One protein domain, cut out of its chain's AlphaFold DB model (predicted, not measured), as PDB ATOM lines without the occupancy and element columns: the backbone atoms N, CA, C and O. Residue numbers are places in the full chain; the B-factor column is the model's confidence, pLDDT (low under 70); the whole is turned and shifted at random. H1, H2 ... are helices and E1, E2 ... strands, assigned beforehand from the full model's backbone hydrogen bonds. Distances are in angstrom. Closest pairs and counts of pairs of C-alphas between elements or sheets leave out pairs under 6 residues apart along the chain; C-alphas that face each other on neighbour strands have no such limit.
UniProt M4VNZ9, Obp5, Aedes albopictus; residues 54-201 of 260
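What this domain is: This is residues 54 to 201 of the 260 residues of the protein "Obp5" of Aedes albopictus (UniProt M4VNZ9). A twisted sheet of four strands, E1 to E4, forms a wall with two long helices, H1 and H2, over one face and no named helix over the other. H2 reaches past the sheet, and two shorter helices, H3 and H4, pack on its residues 158 to 166, away from the strands; residues 174 to 179 and 196 to 201 stick out. The printed part has 148 residues, with four named strands followed by four named helices in the order E1 E2 E3 E4 H1 H2 H3 H4, and its class is mixed, helices and strands. The sheet is antiparallel in the order E1 - E2 - E3 - E4. The whole is elongated, spanning 59 by 33 by 25 A, and only just compact, close to loose, with a radius of gyration of the C-alphas of 17.3 A.

How they stand to each other: E1, residues 64 to 69, and E2, residues 78 to 84, form a hairpin, with N 66 and O 81 2.9 A apart, within hydrogen-bond range. E2 and E3, residues 87 to 94, form a hairpin, with N 89 and O 82 at 2.8 A. E3 and E4, residues 97 to 104, form a third, with N 90 and O 102 at 2.8 A. The four make a meander, each strand the antiparallel neighbour of the one before. H1, residues 115 to 133, and H2, residues 145 to 166, are on the same face, making two layers, helices over one face of a sheet. H1 lies over E4 at a height over the sheet of 10.7 A and runs along the strands; the closest C-alphas of H1 and E4, those of Val 101 and Thr 133, are 5.4 A apart. H2 lies over E2 and E3 at a height of 9.4 A, slantwise to the strands, at 37 degrees to E2 on the local plane. H2 is the hub, touching three helices. H1 and H2, a helical hairpin, touch at Ala 124 and Gln 163, their closest C-alphas, 5.4 A apart; they run opposite ways at a shallow tilt of 34 degrees, only just short of steep. With residues 162 to 166 alone, H2 touches H3, residues 177 to 187, at a steep tilt of 44 degrees; the closest C-alphas, of Leu 166 and Lys 183, are 6.2 A apart. With residues 158 to 162 alone, it touches H4, residues 192 to 201, about perpendicular at 85 degrees; the closest C-alphas, of Gly 162 and Tyr 192, are 4.9 A apart. Every O i to N i+4 pair is within hydrogen-bond range in H1, H2 and H3, and 4 of 6 are in H4.

Where its parts are: E1 begins at C-alpha 64, (97.854, -51.605, 21.740). E3 is 23.3 A from first to last C-alpha, H1 27.2 A and H2 31.3 A. H4 ends at C-alpha 201, (96.225, -57.937, 48.354).

The domain as a whole: The two C-alphas farthest apart, of Tyr 73 and Gln 177, are 60.5 A apart. The printed part has no cut, and the link from H1 to H2 is long. The mean pLDDT of the printed part is 78.0, and residues 54 to 61, 68 to 78, 86, 106 to 113 and 197 to 201 are under 70.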
ATOM      1  N   TRP A  54     107.024 -70.177  25.247       65.31
ATOM      2  CA  TRP A  54     106.319 -70.592  24.030       65.31
ATOM      3  C   TRP A  54     106.212 -69.457  22.994       65.31
ATOM      4  O   TRP A  54     105.778 -69.646  21.851       65.31
ATOM      5  N   ILE A  55     106.656 -68.268  23.399       65.00
ATOM      6  CA  ILE A  55     106.666 -67.009  22.670       65.00
ATOM      7  C   ILE A  55     108.076 -66.439  22.748       65.00
ATOM      8  O   ILE A  55     108.727 -66.483  23.789       65.00
ATOM      9  N   ASN A  56     108.536 -65.829  21.658       61.03
ATOM     10  CA  ASN A  56     109.739 -65.014  21.713       61.03
ATOM     11  C   ASN A  56     109.488 -63.771  22.587       61.03
ATOM     12  O   ASN A  56     108.671 -62.935  22.214       61.03
ATOM     13  N   GLN A  57     110.217 -63.621  23.694       61.19
ATOM     14  CA  GLN A  57     110.124 -62.471  24.604       61.19
ATOM     15  C   GLN A  57     110.226 -61.106  23.893       61.19
ATOM     16  O   GLN A  57     109.550 -60.162  24.276       61.19
ATOM     17  N   TYR A  58     110.971 -61.014  22.784       61.84
ATOM     18  CA  TYR A  58     111.076 -59.787  21.978       61.84
ATOM     19  C   TYR A  58     109.817 -59.475  21.143       61.84
ATOM     20  O   TYR A  58     109.691 -58.387  20.580       61.84
ATOM     21  N   LEU A  59     108.890 -60.430  21.030       56.88
ATOM     22  CA  LEU A  59     107.564 -60.249  20.432       56.88
ATOM     23  C   LEU A  59     106.506 -59.878  21.475       56.88
ATOM     24  O   LEU A  59     105.414 -59.476  21.085       56.88
ATOM     25  N   VAL A  60     106.806 -59.974  22.774       61.31
ATOM     26  CA  VAL A  60     105.899 -59.542  23.841       61.31
ATOM     27  C   VAL A  60     105.934 -58.015  23.896       61.31
ATOM     28  O   VAL A  60     106.731 -57.402  24.596       61.31
ATOM     29  N   ARG A  61     105.109 -57.387  23.059       64.94
ATOM     30  CA  ARG A  61     104.855 -55.945  23.090       64.94
ATOM     31  C   ARG A  61     103.642 -55.661  23.976       64.94
ATOM     32  O   ARG A  61     102.722 -56.482  23.974       64.94
ATOM     33  N   PRO A  62     103.608 -54.504  24.663       72.00
ATOM     34  CA  PRO A  62     102.420 -54.084  25.393       72.00
ATOM     35  C   PRO A  62     101.210 -54.038  24.459       72.00
ATOM     36  O   PRO A  62     101.344 -53.756  23.260       72.00
ATOM     37  N   CYS A  63     100.041 -54.327  25.023       74.25
ATOM     38  CA  CYS A  63      98.774 -54.283  24.315       74.25
ATOM     39  C   CYS A  63      98.528 -52.894  23.729       74.25
ATOM     40  O   CYS A  63      98.589 -51.889  24.434       74.25
ATOM     41  N   ARG A  64      98.259 -52.836  22.424       79.06
ATOM     42  CA  ARG A  64      97.854 -51.605  21.740       79.06
ATOM     43  C   ARG A  64      96.401 -51.709  21.330       79.06
ATOM     44  O   ARG A  64      96.055 -52.614  20.569       79.06
ATOM     45  N   PHE A  65      95.602 -50.767  21.808       79.44
ATOM     46  CA  PHE A  65      94.195 -50.613  21.468       79.44
ATOM     47  C   PHE A  65      94.064 -49.569  20.363       79.44
ATOM     48  O   PHE A  65      94.719 -48.528  20.398       79.44
ATOM     49  N   SER A  66      93.259 -49.867  19.353       73.06
ATOM     50  CA  SER A  66      92.998 -48.956  18.244       73.06
ATOM     51  C   SER A  66      91.520 -48.978  17.898       73.06
ATOM     52  O   SER A  66      90.971 -50.058  17.657       73.06
ATOM     53  N   ASN A  67      90.928 -47.800  17.755       70.44
ATOM     54  CA  ASN A  67      89.632 -47.656  17.112       70.44
ATOM     55  C   ASN A  67      89.866 -47.599  15.601       70.44
ATOM     56  O   ASN A  67      90.723 -46.860  15.118       70.44
ATOM     57  N   VAL A  68      89.152 -48.430  14.856       60.78
ATOM     58  CA  VAL A  68      89.156 -48.425  13.397       60.78
ATOM     59  C   VAL A  68      87.845 -47.780  12.978       60.78
ATOM     60  O   VAL A  68      86.836 -48.461  12.820       60.78
ATOM     61  N   GLN A  69      87.858 -46.458  12.818       53.94
ATOM     62  CA  GLN A  69      86.826 -45.791  12.032       53.94
ATOM     63  C   GLN A  69      87.102 -46.147  10.575       53.94
ATOM     64  O   GLN A  69      88.174 -45.854  10.039       53.94
ATOM     65  N   ARG A  70      86.194 -46.893   9.949       53.03
ATOM     66  CA  ARG A  70      86.335 -47.225   8.536       53.03
ATOM     67  C   ARG A  70      85.774 -46.056   7.734       53.03
ATOM     68  O   ARG A  70      84.563 -45.874   7.708       53.03
ATOM     69  N   ASP A  71      86.643 -45.282   7.085       41.50
ATOM     70  CA  ASP A  71      86.222 -44.202   6.188       41.50
ATOM     71  C   ASP A  71      85.353 -44.771   5.060       41.50
ATOM     72  O   ASP A  71      85.814 -45.507   4.182       41.50
ATOM     73  N   GLY A  72      84.062 -44.458   5.103       47.72
ATOM     74  CA  GLY A  72      83.097 -44.898   4.112       47.72
ATOM     75  C   GLY A  72      81.730 -44.310   4.408       47.72
ATOM     76  O   GLY A  72      81.139 -44.581   5.443       47.72
ATOM     77  N   TYR A  73      81.205 -43.535   3.461       42.62
ATOM     78  CA  TYR A  73      79.938 -42.788   3.515       42.62
ATOM     79  C   TYR A  73      78.666 -43.652   3.707       42.62
ATOM     80  O   TYR A  73      77.547 -43.180   3.515       42.62
ATOM     81  N   ARG A  74      78.813 -44.940   4.025       42.38
ATOM     82  CA  ARG A  74      77.729 -45.884   4.281       42.38
ATOM     83  C   ARG A  74      78.167 -46.874   5.361       42.38
ATOM     84  O   ARG A  74      78.941 -47.783   5.083       42.38
ATOM     85  N   GLN A  75      77.542 -46.695   6.522       43.81
ATOM     86  CA  GLN A  75      77.539 -47.517   7.731       43.81
ATOM     87  C   GLN A  75      78.616 -47.196   8.777       43.81
ATOM     88  O   GLN A  75      79.796 -47.489   8.621       43.81
ATOM     89  N   GLU A  76      78.109 -46.653   9.885       47.50
ATOM     90  CA  GLU A  76      78.649 -46.618  11.244       47.50
ATOM     91  C   GLU A  76      79.104 -48.025  11.664       47.50
ATOM     92  O   GLU A  76      78.373 -48.807  12.271       47.50
ATOM     93  N   HIS A  77      80.288 -48.428  11.224       53.91
ATOM     94  CA  HIS A  77      80.946 -49.635  11.702       53.91
ATOM     95  C   HIS A  77      82.061 -49.176  12.607       53.91
ATOM     96  O   HIS A  77      83.195 -48.960  12.175       53.91
ATOM     97  N   GLU A  78      81.712 -48.984  13.868       63.97
ATOM     98  CA  GLU A  78      82.720 -48.841  14.891       63.97
ATOM     99  C   GLU A  78      83.397 -50.202  15.026       63.97
ATOM    100  O   GLU A  78      82.764 -51.244  15.184       63.97
ATOM    101  N   ALA A  79      84.707 -50.229  14.860       73.56
ATOM    102  CA  ALA A  79      85.487 -51.428  15.070       73.56
ATOM    103  C   ALA A  79      86.604 -51.093  16.039       73.56
ATOM    104  O   ALA A  79      87.180 -50.006  16.006       73.56
ATOM    105  N   CYS A  80      86.940 -52.048  16.888       82.38
ATOM    106  CA  CYS A  80      88.065 -51.923  17.786       82.38
ATOM    107  C   CYS A  80      89.021 -53.090  17.535       82.38
ATOM    108  O   CYS A  80      88.632 -54.198  17.148       82.38
ATOM    109  N   SER A  81      90.317 -52.839  17.693       82.50
ATOM    110  CA  SER A  81      91.301 -53.911  17.671       82.50
ATOM    111  C   SER A  81      92.313 -53.772  18.780       82.50
ATOM    112  O   SER A  81      92.764 -52.673  19.090       82.50
ATOM    113  N   VAL A  82      92.687 -54.911  19.346       82.50
ATOM    114  CA  VAL A  82      93.739 -55.026  20.343       82.50
ATOM    115  C   VAL A  82      94.828 -55.939  19.806       82.50
ATOM    116  O   VAL A  82      94.565 -57.039  19.320       82.50
ATOM    117  N   SER A  83      96.068 -55.463  19.853       78.62
ATOM    118  CA  SER A  83      97.255 -56.240  19.495       78.62
ATOM    119  C   SER A  83      98.138 -56.397  20.725       78.62
ATOM    120  O   SER A  83      98.765 -55.427  21.146       78.62
ATOM    121  N   CYS A  84      98.199 -57.605  21.280       71.56
ATOM    122  CA  CYS A  84      98.945 -57.933  22.494       71.56
ATOM    123  C   CYS A  84     100.003 -58.974  22.172       71.56
ATOM    124  O   CYS A  84      99.709 -60.168  22.157       71.56
ATOM    125  N   GLY A  85     101.217 -58.497  21.882       70.81
ATOM    126  CA  GLY A  85     102.420 -59.276  21.584       70.81
ATOM    127  C   GLY A  85     102.286 -60.350  20.495       70.81
ATOM    128  O   GLY A  85     102.834 -60.227  19.402       70.81
ATOM    129  N   VAL A  86     101.564 -61.421  20.807       69.00
ATOM    130  CA  VAL A  86     101.444 -62.655  20.029       69.00
ATOM    131  C   VAL A  86     100.084 -62.900  19.420       69.00
ATOM    132  O   VAL A  86      99.973 -63.732  18.525       69.00
ATOM    133  N   TYR A  87      99.051 -62.214  19.884       79.00
ATOM    134  CA  TYR A  87      97.728 -62.328  19.305       79.00
ATOM    135  C   TYR A  87      97.163 -60.948  19.013       79.00
ATOM    136  O   TYR A  87      97.570 -59.928  19.575       79.00
ATOM    137  N   ARG A  88      96.211 -60.938  18.091       83.69
ATOM    138  CA  ARG A  88      95.406 -59.766  17.786       83.69
ATOM    139  C   ARG A  88      93.945 -60.162  17.846       83.69
ATOM    140  O   ARG A  88      93.576 -61.196  17.292       83.69
ATOM    141  N   ILE A  89      93.130 -59.349  18.497       84.69
ATOM    142  CA  ILE A  89      91.680 -59.494  18.508       84.69
ATOM    143  C   ILE A  89      91.123 -58.300  17.743       84.69
ATOM    144  O   ILE A  89      91.420 -57.155  18.069       84.69
ATOM    145  N   ASN A  90      90.349 -58.578  16.701       85.50
ATOM    146  CA  ASN A  90      89.552 -57.574  16.010       85.50
ATOM    147  C   ASN A  90      88.094 -57.807  16.370       85.50
ATOM    148  O   ASN A  90      87.604 -58.932  16.236       85.50
ATOM    149  N   MET A  91      87.417 -56.748  16.775       84.88
ATOM    150  CA  MET A  91      85.999 -56.759  17.063       84.88
ATOM    151  C   MET A  91      85.305 -55.739  16.171       84.88
ATOM    152  O   MET A  91      85.759 -54.605  16.026       84.88
ATOM    153  N   GLU A  92      84.221 -56.171  15.543       84.69
ATOM    154  CA  GLU A  92      83.354 -55.306  14.752       84.69
ATOM    155  C   GLU A  92      82.078 -55.062  15.530       84.69
ATOM    156  O   GLU A  92      81.480 -56.011  16.046       84.69
ATOM    157  N   LEU A  93      81.656 -53.805  15.571       81.00
ATOM    158  CA  LEU A  93      80.397 -53.398  16.145       81.00
ATOM    159  C   LEU A  93      79.447 -52.957  15.030       81.00
ATOM    160  O   LEU A  93      79.843 -52.348  14.037       81.00
ATOM    161  N   LEU A  94      78.176 -53.301  15.201       82.12
ATOM    162  CA  LEU A  94      77.074 -52.866  14.360       82.12
ATOM    163  C   LEU A  94      75.970 -52.359  15.282       82.12
ATOM    164  O   LEU A  94      75.484 -53.117  16.119       82.12
ATOM    165  N   ASN A  95      75.572 -51.094  15.140       80.75
ATOM    166  CA  ASN A  95      74.535 -50.468  15.969       80.75
ATOM    167  C   ASN A  95      74.793 -50.637  17.479       80.75
ATOM    168  O   ASN A  95      73.913 -51.099  18.213       80.75
ATOM    169  N   ASN A  96      76.006 -50.315  17.946       80.12
ATOM    170  CA  ASN A  96      76.408 -50.493  19.345       80.12
ATOM    171  C   ASN A  96      76.298 -51.948  19.849       80.12
ATOM    172  O   ASN A  96      76.108 -52.187  21.040       80.12
ATOM    173  N   GLN A  97      76.377 -52.946  18.966       83.62
ATOM    174  CA  GLN A  97      76.409 -54.360  19.342       83.62
ATOM    175  C   GLN A  97      77.599 -55.061  18.716       83.62
ATOM    176  O   GLN A  97      77.922 -54.832  17.555       83.62
ATOM    177  N   VAL A  98      78.224 -55.967  19.464       84.31
ATOM    178  CA  VAL A  98      79.313 -56.797  18.946       84.31
ATOM    179  C   VAL A  98      78.773 -57.708  17.843       84.31
ATOM    180  O   VAL A  98      78.022 -58.643  18.111       84.31
ATOM    181  N   ASN A  99      79.173 -57.458  16.601       85.62
ATOM    182  CA  ASN A  99      78.763 -58.229  15.432       85.62
ATOM    183  C   ASN A  99      79.704 -59.410  15.174       85.62
ATOM    184  O   ASN A  99      79.266 -60.525  14.892       85.62
ATOM    185  N   SER A 100      81.015 -59.185  15.274       85.31
ATOM    186  CA  SER A 100      82.004 -60.234  15.027       85.31
ATOM    187  C   SER A 100      83.242 -60.076  15.906       85.31
ATOM    188  O   SER A 100      83.656 -58.966  16.231       85.31
ATOM    189  N   VAL A 101      83.846 -61.207  16.291       85.81
ATOM    190  CA  VAL A 101      85.110 -61.259  17.042       85.81
ATOM    191  C   VAL A 101      86.076 -62.193  16.321       85.81
ATOM    192  O   VAL A 101      85.809 -63.381  16.124       85.81
ATOM    193  N   ARG A 102      87.231 -61.665  15.917       85.50
ATOM    194  CA  ARG A 102      88.265 -62.385  15.169       85.50
ATOM    195  C   ARG A 102      89.575 -62.383  15.943       85.50
ATOM    196  O   ARG A 102      90.222 -61.353  16.074       85.50
ATOM    197  N   VAL A 103      89.986 -63.566  16.398       83.50
ATOM    198  CA  VAL A 103      91.299 -63.792  17.023       83.50
ATOM    199  C   VAL A 103      92.285 -64.304  15.987       83.50
ATOM    200  O   VAL A 103      92.076 -65.366  15.388       83.50
ATOM    201  N   PHE A 104      93.378 -63.571  15.823       78.06
ATOM    202  CA  PHE A 104      94.520 -63.949  15.008       78.06
ATOM    203  C   PHE A 104      95.576 -64.591  15.901       78.06
ATOM    204  O   PHE A 104      96.058 -63.982  16.856       78.06
ATOM    205  N   ARG A 105      95.912 -65.846  15.587       70.38
ATOM    206  CA  ARG A 105      96.965 -66.593  16.280       70.38
ATOM    207  C   ARG A 105      98.347 -66.181  15.765       70.38
ATOM    208  O   ARG A 105      98.472 -65.849  14.583       70.38
ATOM    209  N   PRO A 106      99.393 -66.284  16.597       67.25
ATOM    210  CA  PRO A 106     100.762 -66.096  16.136       67.25
ATOM    211  C   PRO A 106     101.115 -67.164  15.095       67.25
ATOM    212  O   PRO A 106     100.910 -68.356  15.318       67.25
ATOM    213  N   ALA A 107     101.693 -66.746  13.967       59.81
ATOM    214  CA  ALA A 107     102.086 -67.654  12.885       59.81
ATOM    215  C   ALA A 107     103.256 -68.588  13.261       59.81
ATOM    216  O   ALA A 107     103.527 -69.555  12.554       59.81
ATOM    217  N   ARG A 108     103.990 -68.283  14.341       64.62
ATOM    218  CA  ARG A 108     105.198 -69.007  14.762       64.62
ATOM    219  C   ARG A 108     105.235 -69.161  16.281       64.62
ATOM    220  O   ARG A 108     105.920 -68.403  16.965       64.62
ATOM    221  N   LEU A 109     104.494 -70.138  16.800       63.75
ATOM    222  CA  LEU A 109     104.651 -70.592  18.183       63.75
ATOM    223  C   LEU A 109     106.060 -71.175  18.350       63.75
ATOM    224  O   LEU A 109     106.456 -72.066  17.598       63.75
ATOM    225  N   ARG A 110     106.828 -70.665  19.314       62.75
ATOM    226  CA  ARG A 110     108.157 -71.185  19.659       62.75
ATOM    227  C   ARG A 110     108.065 -71.957  20.967       62.75
ATOM    228  O   ARG A 110     108.688 -71.584  21.942       62.75
ATOM    229  N   ALA A 111     107.297 -73.036  21.007       58.84
ATOM    230  CA  ALA A 111     107.484 -74.024  22.065       58.84
ATOM    231  C   ALA A 111     108.717 -74.852  21.677       58.84
ATOM    232  O   ALA A 111     108.628 -75.764  20.852       58.84
ATOM    233  N   TYR A 112     109.895 -74.430  22.145       53.50
ATOM    234  CA  TYR A 112     111.154 -75.121  21.871       53.50
ATOM    235  C   TYR A 112     111.032 -76.594  22.281       53.50
ATOM    236  O   TYR A 112     110.893 -76.890  23.460       53.50
ATOM    237  N   GLY A 113     111.054 -77.501  21.299       58.56
ATOM    238  CA  GLY A 113     111.199 -78.952  21.488       58.56
ATOM    239  C   GLY A 113     110.067 -79.700  22.203       58.56
ATOM    240  O   GLY A 113     110.106 -80.923  22.230       58.56
ATOM    241  N   ASP A 114     109.071 -79.007  22.752       72.62
ATOM    242  CA  ASP A 114     108.063 -79.613  23.619       72.62
ATOM    243  C   ASP A 114     106.697 -79.709  22.920       72.62
ATOM    244  O   ASP A 114     105.938 -78.738  22.845       72.62
ATOM    245  N   GLU A 115     106.421 -80.883  22.345       79.75
ATOM    246  CA  GLU A 115     105.180 -81.162  21.609       79.75
ATOM    247  C   GLU A 115     103.932 -81.071  22.495       79.75
ATOM    248  O   GLU A 115     102.909 -80.547  22.049       79.75
ATOM    249  N   ASP A 116     104.025 -81.468  23.767       82.06
ATOM    250  CA  ASP A 116     102.888 -81.387  24.689       82.06
ATOM    251  C   ASP A 116     102.495 -79.926  24.916       82.06
ATOM    252  O   ASP A 116     101.320 -79.572  24.824       82.06
ATOM    253  N   TRP A 117     103.474 -79.035  25.105       82.62
ATOM    254  CA  TRP A 117     103.189 -77.605  25.227       82.62
ATOM    255  C   TRP A 117     102.656 -76.985  23.933       82.62
ATOM    256  O   TRP A 117     101.800 -76.099  24.000       82.62
ATOM    257  N   LYS A 118     103.091 -77.442  22.749       80.94
ATOM    258  CA  LYS A 118     102.487 -76.996  21.476       80.94
ATOM    259  C   LYS A 118     101.006 -77.345  21.422       80.94
ATOM    260  O   LYS A 118     100.194 -76.494  21.043       80.94
ATOM    261  N   GLN A 119     100.656 -78.570  21.810       83.62
ATOM    262  CA  GLN A 119      99.276 -79.033  21.823       83.62
ATOM    263  C   GLN A 119      98.438 -78.289  22.868       83.62
ATOM    264  O   GLN A 119      97.345 -77.822  22.535       83.62
ATOM    265  N   THR A 120      98.963 -78.101  24.081       84.62
ATOM    266  CA  THR A 120      98.322 -77.316  25.145       84.62
ATOM    267  C   THR A 120      98.043 -75.883  24.687       84.62
ATOM    268  O   THR A 120      96.903 -75.425  24.740       84.62
ATOM    269  N   VAL A 121      99.037 -75.184  24.127       83.56
ATOM    270  CA  VAL A 121      98.863 -73.805  23.633       83.56
ATOM    271  C   VAL A 121      97.837 -73.737  22.498       83.56
ATOM    272  O   VAL A 121      96.968 -72.863  22.492       83.56
ATOM    273  N   ALA A 122      97.904 -74.649  21.524       83.31
ATOM    274  CA  ALA A 122      96.957 -74.668  20.409       83.31
ATOM    275  C   ALA A 122      95.511 -74.909  20.882       83.31
ATOM    276  O   ALA A 122      94.576 -74.279  20.368       83.31
ATOM    277  N   SER A 123      95.341 -75.787  21.873       86.50
ATOM    278  CA  SER A 123      94.050 -76.126  22.476       86.50
ATOM    279  C   SER A 123      93.501 -74.957  23.291       86.50
ATOM    280  O   SER A 123      92.373 -74.527  23.042       86.50
ATOM    281  N   ALA A 124      94.328 -74.348  24.146       87.81
ATOM    282  CA  ALA A 124      93.996 -73.146  24.907       87.81
ATOM    283  C   ALA A 124      93.556 -71.991  23.988       87.81
ATOM    284  O   ALA A 124      92.469 -71.440  24.151       87.81
ATOM    285  N   LEU A 125      94.320 -71.690  22.931       85.88
ATOM    286  CA  LEU A 125      93.961 -70.651  21.954       85.88
ATOM    287  C   LEU A 125      92.627 -70.936  21.245       85.88
ATOM    288  O   LEU A 125      91.913 -70.007  20.865       85.88
ATOM    289  N   LYS A 126      92.291 -72.207  20.997       87.50
ATOM    290  CA  LYS A 126      91.009 -72.596  20.389       87.50
ATOM    291  C   LYS A 126      89.851 -72.404  21.371       87.50
ATOM    292  O   LYS A 126      88.829 -71.853  20.962       87.50
ATOM    293  N   LEU A 127      90.011 -72.831  22.622       89.31
ATOM    294  CA  LEU A 127      88.999 -72.692  23.673       89.31
ATOM    295  C   LEU A 127      88.747 -71.217  24.007       89.31
ATOM    296  O   LEU A 127      87.612 -70.752  23.934       89.31
ATOM    297  N   CYS A 128      89.803 -70.441  24.236       88.62
ATOM    298  CA  CYS A 128      89.675 -69.030  24.592       88.62
ATOM    299  C   CYS A 128      89.149 -68.168  23.449       88.62
ATOM    300  O   CYS A 128      88.393 -67.227  23.687       88.62
ATOM    301  N   LYS A 129      89.435 -68.540  22.192       88.81
ATOM    302  CA  LYS A 129      88.760 -67.933  21.040       88.81
ATOM    303  C   LYS A 129      87.245 -68.133  21.118       88.81
ATOM    304  O   LYS A 129      86.522 -67.163  20.926       88.81
ATOM    305  N   LYS A 130      86.766 -69.354  21.403       88.56
ATOM    306  CA  LYS A 130      85.324 -69.620  21.554       88.56
ATOM    307  C   LYS A 130      84.714 -68.768  22.672       88.56
ATOM    308  O   LYS A 130      83.638 -68.202  22.488       88.56
ATOM    309  N   ARG A 131      85.429 -68.633  23.795       83.12
ATOM    310  CA  ARG A 131      84.987 -67.830  24.940       83.12
ATOM    311  C   ARG A 131      84.756 -66.376  24.552       83.12
ATOM    312  O   ARG A 131      83.653 -65.881  24.743       83.12
ATOM    313  N   ILE A 132      85.721 -65.713  23.925       84.81
ATOM    314  CA  ILE A 132      85.511 -64.309  23.549       84.81
ATOM    315  C   ILE A 132      84.543 -64.129  22.379       84.81
ATOM    316  O   ILE A 132      83.877 -63.105  22.290       84.81
ATOM    317  N   THR A 133      84.382 -65.127  21.504       85.75
ATOM    318  CA  THR A 133      83.324 -65.066  20.481       85.75
ATOM    319  C   THR A 133      81.918 -65.138  21.075       85.75
ATOM    320  O   THR A 133      80.975 -64.736  20.406       85.75
ATOM    321  N   SER A 134      81.758 -65.579  22.330       84.44
ATOM    322  CA  SER A 134      80.465 -65.514  23.027       84.44
ATOM    323  C   SER A 134      80.027 -64.086  23.370       84.44
ATOM    324  O   SER A 134      78.864 -63.879  23.698       84.44
ATOM    325  N   MET A 135      80.931 -63.103  23.248       80.69
ATOM    326  CA  MET A 135      80.616 -61.682  23.415       80.69
ATOM    327  C   MET A 135      79.822 -61.111  22.232       80.69
ATOM    328  O   MET A 135      79.345 -59.984  22.315       80.69
ATOM    329  N   VAL A 136      79.671 -61.854  21.127       81.88
ATOM    330  CA  VAL A 136      78.809 -61.458  20.002       81.88
ATOM    331  C   VAL A 136      77.369 -61.274  20.488       81.88
ATOM    332  O   VAL A 136      76.820 -62.127  21.183       81.88
ATOM    333  N   GLY A 137      76.763 -60.150  20.115       80.06
ATOM    334  CA  GLY A 137      75.450 -59.707  20.581       80.06
ATOM    335  C   GLY A 137      75.484 -58.867  21.862       80.06
ATOM    336  O   GLY A 137      74.454 -58.304  22.230       80.06
ATOM    337  N   ASN A 138      76.637 -58.730  22.534       84.00
ATOM    338  CA  ASN A 138      76.758 -57.810  23.663       84.00
ATOM    339  C   ASN A 138      76.550 -56.372  23.192       84.00
ATOM    340  O   ASN A 138      77.094 -55.958  22.165       84.00
ATOM    341  N   ARG A 139      75.774 -55.608  23.962       80.56
ATOM    342  CA  ARG A 139      75.544 -54.191  23.705       80.56
ATOM    343  C   ARG A 139      76.661 -53.369  24.334       80.56
ATOM    344  O   ARG A 139      76.898 -53.464  25.536       80.56
ATOM    345  N   VAL A 140      77.293 -52.553  23.512       79.50
ATOM    346  CA  VAL A 140      78.344 -51.614  23.879       79.50
ATOM    347  C   VAL A 140      77.702 -50.253  24.112       79.50
ATOM    348  O   VAL A 140      76.674 -49.917  23.522       79.50
ATOM    349  N   ARG A 141      78.251 -49.487  25.048       78.62
ATOM    350  CA  ARG A 141      77.841 -48.096  25.241       78.62
ATOM    351  C   ARG A 141      78.501 -47.260  24.148       78.62
ATOM    352  O   ARG A 141      79.676 -47.460  23.873       78.62
ATOM    353  N   GLU A 142      77.749 -46.341  23.568       76.25
ATOM    354  CA  GLU A 142      78.244 -45.438  22.526       76.25
ATOM    355  C   GLU A 142      79.498 -44.683  23.006       76.25
ATOM    356  O   GLU A 142      79.538 -44.197  24.144       76.25
ATOM    357  N   GLY A 143      80.539 -44.647  22.173       72.12
ATOM    358  CA  GLY A 143      81.841 -44.046  22.475       72.12
ATOM    359  C   GLY A 143      82.743 -44.879  23.394       72.12
ATOM    360  O   GLY A 143      83.764 -44.372  23.864       72.12
ATOM    361  N   ARG A 144      82.378 -46.131  23.709       78.00
ATOM    362  CA  ARG A 144      83.121 -47.029  24.623       78.00
ATOM    363  C   ARG A 144      83.551 -48.336  23.960       78.00
ATOM    364  O   ARG A 144      83.700 -49.372  24.606       78.00
ATOM    365  N   GLU A 145      83.810 -48.306  22.661       76.56
ATOM    366  CA  GLU A 145      84.227 -49.485  21.895       76.56
ATOM    367  C   GLU A 145      85.638 -49.929  22.289       76.56
ATOM    368  O   GLU A 145      85.930 -51.124  22.359       76.56
ATOM    369  N   ALA A 146      86.500 -48.968  22.628       73.75
ATOM    370  CA  ALA A 146      87.820 -49.241  23.183       73.75
ATOM    371  C   ALA A 146      87.736 -50.024  24.506       73.75
ATOM    372  O   ALA A 146      88.469 -51.001  24.672       73.75
ATOM    373  N   GLU A 147      86.809 -49.655  25.403       79.44
ATOM    374  CA  GLU A 147      86.564 -50.375  26.664       79.44
ATOM    375  C   GLU A 147      86.101 -51.811  26.385       79.44
ATOM    376  O   GLU A 147      86.596 -52.754  27.000       79.44
ATOM    377  N   GLN A 148      85.222 -52.008  25.395       81.88
ATOM    378  CA  GLN A 148      84.765 -53.346  25.017       81.88
ATOM    379  C   GLN A 148      85.904 -54.227  24.483       81.88
ATOM    380  O   GLN A 148      85.947 -55.430  24.761       81.88
ATOM    381  N   CYS A 149      86.838 -53.647  23.724       79.00
ATOM    382  CA  CYS A 149      88.031 -54.355  23.267       79.00
ATOM    383  C   CYS A 149      89.017 -54.658  24.394       79.00
ATOM    384  O   CYS A 149      89.672 -55.701  24.355       79.00
ATOM    385  N   GLN A 150      89.130 -53.768  25.379       81.44
ATOM    386  CA  GLN A 150      89.901 -54.024  26.589       81.44
ATOM    387  C   GLN A 150      89.297 -55.183  27.380       81.44
ATOM    388  O   GLN A 150      90.002 -56.137  27.683       81.44
ATOM    389  N   GLU A 151      87.982 -55.188  27.590       83.00
ATOM    390  CA  GLU A 151      87.296 -56.305  28.242       83.00
ATOM    391  C   GLU A 151      87.516 -57.621  27.480       83.00
ATOM    392  O   GLU A 151      87.846 -58.649  28.069       83.00
ATOM    393  N   ALA A 152      87.397 -57.597  26.149       84.56
ATOM    394  CA  ALA A 152      87.646 -58.778  25.327       84.56
ATOM    395  C   ALA A 152      89.090 -59.278  25.446       84.56
ATOM    396  O   ALA A 152      89.325 -60.488  25.446       84.56
ATOM    397  N   ASN A 153      90.051 -58.359  25.548       84.50
ATOM    398  CA  ASN A 153      91.442 -58.692  25.801       84.50
ATOM    399  C   ASN A 153      91.622 -59.365  27.160       84.50
ATOM    400  O   ASN A 153      92.244 -60.421  27.232       84.50
ATOM    401  N   ASP A 154      91.054 -58.781  28.209       83.75
ATOM    402  CA  ASP A 154      91.211 -59.259  29.578       83.75
ATOM    403  C   ASP A 154      90.598 -60.654  29.735       83.75
ATOM    404  O   ASP A 154      91.243 -61.563  30.256       83.75
ATOM    405  N   VAL A 155      89.404 -60.879  29.172       85.62
ATOM    406  CA  VAL A 155      88.763 -62.205  29.141       85.62
ATOM    407  C   VAL A 155      89.594 -63.213  28.342       85.62
ATOM    408  O   VAL A 155      89.690 -64.383  28.726       85.62
ATOM    409  N   PHE A 156      90.185 -62.796  27.218       87.31
ATOM    410  CA  PHE A 156      91.019 -63.683  26.411       87.31
ATOM    411  C   PHE A 156      92.316 -64.063  27.129       87.31
ATOM    412  O   PHE A 156      92.673 -65.242  27.135       87.31
ATOM    413  N   ALA A 157      93.005 -63.083  27.716       84.06
ATOM    414  CA  ALA A 157      94.260 -63.263  28.434       84.06
ATOM    415  C   ALA A 157      94.066 -64.147  29.669       84.06
ATOM    416  O   ALA A 157      94.755 -65.155  29.800       84.06
ATOM    417  N   ASP A 158      93.059 -63.844  30.492       86.62
ATOM    418  CA  ASP A 158      92.721 -64.620  31.688       86.62
ATOM    419  C   ASP A 158      92.378 -66.076  31.345       86.62
ATOM    420  O   ASP A 158      92.895 -67.017  31.949       86.62
ATOM    421  N   CYS A 159      91.572 -66.280  30.298       88.88
ATOM    422  CA  CYS A 159      91.285 -67.619  29.800       88.88
ATOM    423  C   CYS A 159      92.554 -68.342  29.345       88.88
ATOM    424  O   CYS A 159      92.728 -69.524  29.640       88.88
ATOM    425  N   LEU A 160      93.415 -67.659  28.589       86.75
ATOM    426  CA  LEU A 160      94.618 -68.262  28.034       86.75
ATOM    427  C   LEU A 160      95.557 -68.699  29.156       86.75
ATOM    428  O   LEU A 160      95.984 -69.851  29.161       86.75
ATOM    429  N   ASP A 161      95.831 -67.822  30.118       87.19
ATOM    430  CA  ASP A 161      96.676 -68.143  31.264       87.19
ATOM    431  C   ASP A 161      96.080 -69.271  32.116       87.19
ATOM    432  O   ASP A 161      96.784 -70.240  32.422       87.19
ATOM    433  N   GLY A 162      94.770 -69.229  32.382       90.31
ATOM    434  CA  GLY A 162      94.057 -70.292  33.090       90.31
ATOM    435  C   GLY A 162      94.137 -71.643  32.384       90.31
ATOM    436  O   GLY A 162      94.422 -72.660  33.014       90.31
ATOM    437  N   GLN A 163      93.961 -71.673  31.061       90.69
ATOM    438  CA  GLN A 163      94.058 -72.911  30.289       90.69
ATOM    439  C   GLN A 163      95.478 -73.468  30.240       90.69
ATOM    440  O   GLN A 163      95.653 -74.679  30.365       90.69
ATOM    441  N   LEU A 164      96.495 -72.614  30.106       88.00
ATOM    442  CA  LEU A 164      97.889 -73.055  30.152       88.00
ATOM    443  C   LEU A 164      98.259 -73.634  31.525       88.00
ATOM    444  O   LEU A 164      99.064 -74.561  31.594       88.00
ATOM    445  N   PHE A 165      97.671 -73.112  32.601       91.31
ATOM    446  CA  PHE A 165      97.872 -73.621  33.955       91.31
ATOM    447  C   PHE A 165      97.141 -74.948  34.206       91.31
ATOM    448  O   PHE A 165      97.742 -75.917  34.674       91.31
ATOM    449  N   LEU A 166      95.856 -75.027  33.852       91.75
ATOM    450  CA  LEU A 166      95.045 -76.236  34.026       91.75
ATOM    451  C   LEU A 166      95.582 -77.410  33.205       91.75
ATOM    452  O   LEU A 166      95.673 -78.529  33.706       91.75
ATOM    453  N   GLN A 167      95.992 -77.138  31.966       90.19
ATOM    454  CA  GLN A 167      96.550 -78.127  31.041       90.19
ATOM    455  C   GLN A 167      98.080 -78.234  31.143       90.19
ATOM    456  O   GLN A 167      98.732 -78.736  30.223       90.19
ATOM    457  N   CYS A 168      98.668 -77.748  32.241       89.38
ATOM    458  CA  CYS A 168     100.098 -77.863  32.483       89.38
ATOM    459  C   CYS A 168     100.517 -79.346  32.481       89.38
ATOM    460  O   CYS A 168      99.967 -80.130  33.268       89.38
ATOM    461  N   PRO A 169     101.479 -79.760  31.630       87.50
ATOM    462  CA  PRO A 169     101.899 -81.152  31.548       87.50
ATOM    463  C   PRO A 169     102.394 -81.679  32.897       87.50
ATOM    464  O   PRO A 169     103.165 -81.020  33.593       87.50
ATOM    465  N   ALA A 170     102.012 -82.911  33.242       88.19
ATOM    466  CA  ALA A 170     102.278 -83.492  34.561       88.19
ATOM    467  C   ALA A 170     103.769 -83.524  34.951       88.19
ATOM    468  O   ALA A 170     104.078 -83.491  36.136       88.19
ATOM    469  N   ARG A 171     104.688 -83.565  33.975       87.50
ATOM    470  CA  ARG A 171     106.143 -83.544  34.214       87.50
ATOM    471  C   ARG A 171     106.684 -82.208  34.740       87.50
ATOM    472  O   ARG A 171     107.763 -82.194  35.313       87.50
ATOM    473  N   VAL A 172     105.978 -81.105  34.495       88.06
ATOM    474  CA  VAL A 172     106.382 -79.741  34.887       88.06
ATOM    475  C   VAL A 172     105.390 -79.106  35.864       88.06
ATOM    476  O   VAL A 172     105.524 -77.931  36.197       88.06
ATOM    477  N   PHE A 173     104.398 -79.882  36.312       91.12
ATOM    478  CA  PHE A 173     103.443 -79.475  37.329       91.12
ATOM    479  C   PHE A 173     103.850 -80.027  38.695       91.12
ATOM    480  O   PHE A 173     103.994 -81.239  38.875       91.12
ATOM    481  N   ILE A 174     103.993 -79.137  39.669       93.12
ATOM    482  CA  ILE A 174     104.328 -79.475  41.046       93.12
ATOM    483  C   ILE A 174     103.038 -79.803  41.805       93.12
ATOM    484  O   ILE A 174     102.143 -78.976  41.949       93.12
ATOM    485  N   ARG A 175     102.943 -81.041  42.299       90.81
ATOM    486  CA  ARG A 175     101.755 -81.575  42.985       90.81
ATOM    487  C   ARG A 175     101.797 -81.328  44.491       90.81
ATOM    488  O   ARG A 175     101.881 -82.267  45.279       90.81
ATOM    489  N   THR A 176     101.782 -80.065  44.897       92.19
ATOM    490  CA  THR A 176     101.548 -79.697  46.302       92.19
ATOM    491  C   THR A 176     100.058 -79.484  46.544       92.19
ATOM    492  O   THR A 176      99.298 -79.226  45.611       92.19
ATOM    493  N   GLN A 177      99.635 -79.549  47.809       91.75
ATOM    494  CA  GLN A 177      98.250 -79.262  48.190       91.75
ATOM    495  C   GLN A 177      97.798 -77.881  47.687       91.75
ATOM    496  O   GLN A 177      96.726 -77.781  47.101       91.75
ATOM    497  N   GLY A 178      98.633 -76.846  47.843       90.94
ATOM    498  CA  GLY A 178      98.316 -75.495  47.373       90.94
ATOM    499  C   GLY A 178      98.157 -75.403  45.852       90.94
ATOM    500  O   GLY A 178      97.232 -74.757  45.372       90.94
ATOM    501  N   CYS A 179      98.994 -76.100  45.079       92.56
ATOM    502  CA  CYS A 179      98.885 -76.107  43.619       92.56
ATOM    503  C   CYS A 179      97.646 -76.858  43.111       92.56
ATOM    504  O   CYS A 179      97.031 -76.443  42.128       92.56
ATOM    505  N   GLU A 180      97.259 -77.949  43.775       93.31
ATOM    506  CA  GLU A 180      96.021 -78.662  43.447       93.31
ATOM    507  C   GLU A 180      94.779 -77.853  43.858       93.31
ATOM    508  O   GLU A 180      93.802 -77.812  43.114       93.31
ATOM    509  N   GLN A 181      94.830 -77.135  44.985       91.69
ATOM    510  CA  GLN A 181      93.772 -76.199  45.382       91.69
ATOM    511  C   GLN A 181      93.631 -75.043  44.388       91.69
ATOM    512  O   GLN A 181      92.515 -74.743  43.979       91.69
ATOM    513  N   ALA A 182      94.740 -74.461  43.920       90.88
ATOM    514  CA  ALA A 182      94.717 -73.440  42.873       90.88
ATOM    515  C   ALA A 182      94.082 -73.972  41.574       90.88
ATOM    516  O   ALA A 182      93.291 -73.278  40.937       90.88
ATOM    517  N   LYS A 183      94.366 -75.225  41.188       91.50
ATOM    518  CA  LYS A 183      93.683 -75.873  40.054       91.50
ATOM    519  C   LYS A 183      92.186 -76.044  40.295       91.50
ATOM    520  O   LYS A 183      91.412 -75.698  39.407       91.50
ATOM    521  N   SER A 184      91.783 -76.551  41.464       91.25
ATOM    522  CA  SER A 184      90.364 -76.704  41.828       91.25
ATOM    523  C   SER A 184      89.638 -75.366  41.771       91.25
ATOM    524  O   SER A 184      88.597 -75.258  41.133       91.25
ATOM    525  N   HIS A 185      90.253 -74.325  42.331       89.88
ATOM    526  CA  HIS A 185      89.726 -72.969  42.332       89.88
ATOM    527  C   HIS A 185      89.449 -72.460  40.915       89.88
ATOM    528  O   HIS A 185      88.368 -71.943  40.633       89.88
ATOM    529  N   LEU A 186      90.388 -72.672  39.986       90.19
ATOM    530  CA  LEU A 186      90.128 -72.368  38.584       90.19
ATOM    531  C   LEU A 186      88.982 -73.217  38.052       90.19
ATOM    532  O   LEU A 186      88.067 -72.627  37.502       90.19
ATOM    533  N   MET A 187      88.990 -74.542  38.245       89.12
ATOM    534  CA  MET A 187      87.947 -75.464  37.758       89.12
ATOM    535  C   MET A 187      86.535 -75.142  38.275       89.12
ATOM    536  O   MET A 187      85.559 -75.440  37.590       89.12
ATOM    537  N   GLU A 188      86.415 -74.505  39.436       86.88
ATOM    538  CA  GLU A 188      85.148 -74.045  40.019       86.88
ATOM    539  C   GLU A 188      84.547 -72.829  39.291       86.88
ATOM    540  O   GLU A 188      83.404 -72.450  39.545       86.88
ATOM    541  N   GLY A 189      85.278 -72.243  38.339       82.25
ATOM    542  CA  GLY A 189      84.807 -71.136  37.505       82.25
ATOM    543  C   GLY A 189      85.564 -69.833  37.722       82.25
ATOM    544  O   GLY A 189      85.318 -68.877  36.980       82.25
ATOM    545  N   CYS A 190      86.488 -69.785  38.682       87.44
ATOM    546  CA  CYS A 190      87.201 -68.562  39.011       87.44
ATOM    547  C   CYS A 190      88.215 -68.157  37.929       87.44
ATOM    548  O   CYS A 190      88.777 -69.015  37.236       87.44
ATOM    549  N   PRO A 191      88.405 -66.840  37.727       87.81
ATOM    550  CA  PRO A 191      89.322 -66.326  36.720       87.81
ATOM    551  C   PRO A 191      90.775 -66.559  37.147       87.81
ATOM    552  O   PRO A 191      91.087 -66.529  38.330       87.81
ATOM    553  N   TYR A 192      91.690 -66.734  36.196       88.56
ATOM    554  CA  TYR A 192      93.110 -66.949  36.506       88.56
ATOM    555  C   TYR A 192      93.718 -65.826  37.353       88.56
ATOM    556  O   TYR A 192      94.519 -66.082  38.253       88.56
ATOM    557  N   ARG A 193      93.287 -64.584  37.116       86.62
ATOM    558  CA  ARG A 193      93.710 -63.405  37.878       86.62
ATOM    559  C   ARG A 193      93.408 -63.490  39.377       86.62
ATOM    560  O   ARG A 193      94.036 -62.758  40.134       86.62
ATOM    561  N   SER A 194      92.468 -64.328  39.829       86.56
ATOM    562  CA  SER A 194      92.208 -64.459  41.266       86.56
ATOM    563  C   SER A 194      93.381 -65.091  42.011       86.56
ATOM    564  O   SER A 194      93.715 -64.639  43.105       86.56
ATOM    565  N   LEU A 195      94.095 -66.018  41.362       85.38
ATOM    566  CA  LEU A 195      95.277 -66.667  41.930       85.38
ATOM    567  C   LEU A 195      96.397 -65.667  42.251       85.38
ATOM    568  O   LEU A 195      97.138 -65.879  43.203       85.38
ATOM    569  N   THR A 196      96.515 -64.586  41.473       71.88
ATOM    570  CA  THR A 196      97.554 -63.551  41.631       71.88
ATOM    571  C   THR A 196      97.062 -62.321  42.396       71.88
ATOM    572  O   THR A 196      97.834 -61.626  43.045       71.88
ATOM    573  N   HIS A 197      95.768 -62.007  42.344       64.56
ATOM    574  CA  HIS A 197      95.239 -60.811  43.004       64.56
ATOM    575  C   HIS A 197      95.189 -60.969  44.532       64.56
ATOM    576  O   HIS A 197      95.426 -60.010  45.267       64.56
ATOM    577  N   ALA A 198      94.947 -62.186  45.035       56.91
ATOM    578  CA  ALA A 198      95.060 -62.459  46.465       56.91
ATOM    579  C   ALA A 198      96.513 -62.341  46.958       56.91
ATOM    580  O   ALA A 198      96.737 -61.839  48.060       56.91
ATOM    581  N   THR A 199      97.509 -62.738  46.151       51.47
ATOM    582  CA  THR A 199      98.923 -62.580  46.529       51.47
ATOM    583  C   THR A 199      99.313 -61.104  46.602       51.47
ATOM    584  O   THR A 199     100.002 -60.718  47.543       51.47
ATOM    585  N   GLU A 200      98.793 -60.244  45.719       52.28
ATOM    586  CA  GLU A 200      98.989 -58.787  45.796       52.28
ATOM    587  C   GLU A 200      98.270 -58.134  46.981       52.28
ATOM    588  O   GLU A 200      98.897 -57.366  47.715       52.28
ATOM    589  N   LYS A 201      96.991 -58.463  47.213       52.66
ATOM    590  CA  LYS A 201      96.225 -57.937  48.354       52.66
ATOM    591  C   LYS A 201      96.870 -58.333  49.678       52.66
ATOM    592  O   LYS A 201      97.101 -57.472  50.513       52.66
TER     593      LYS A 201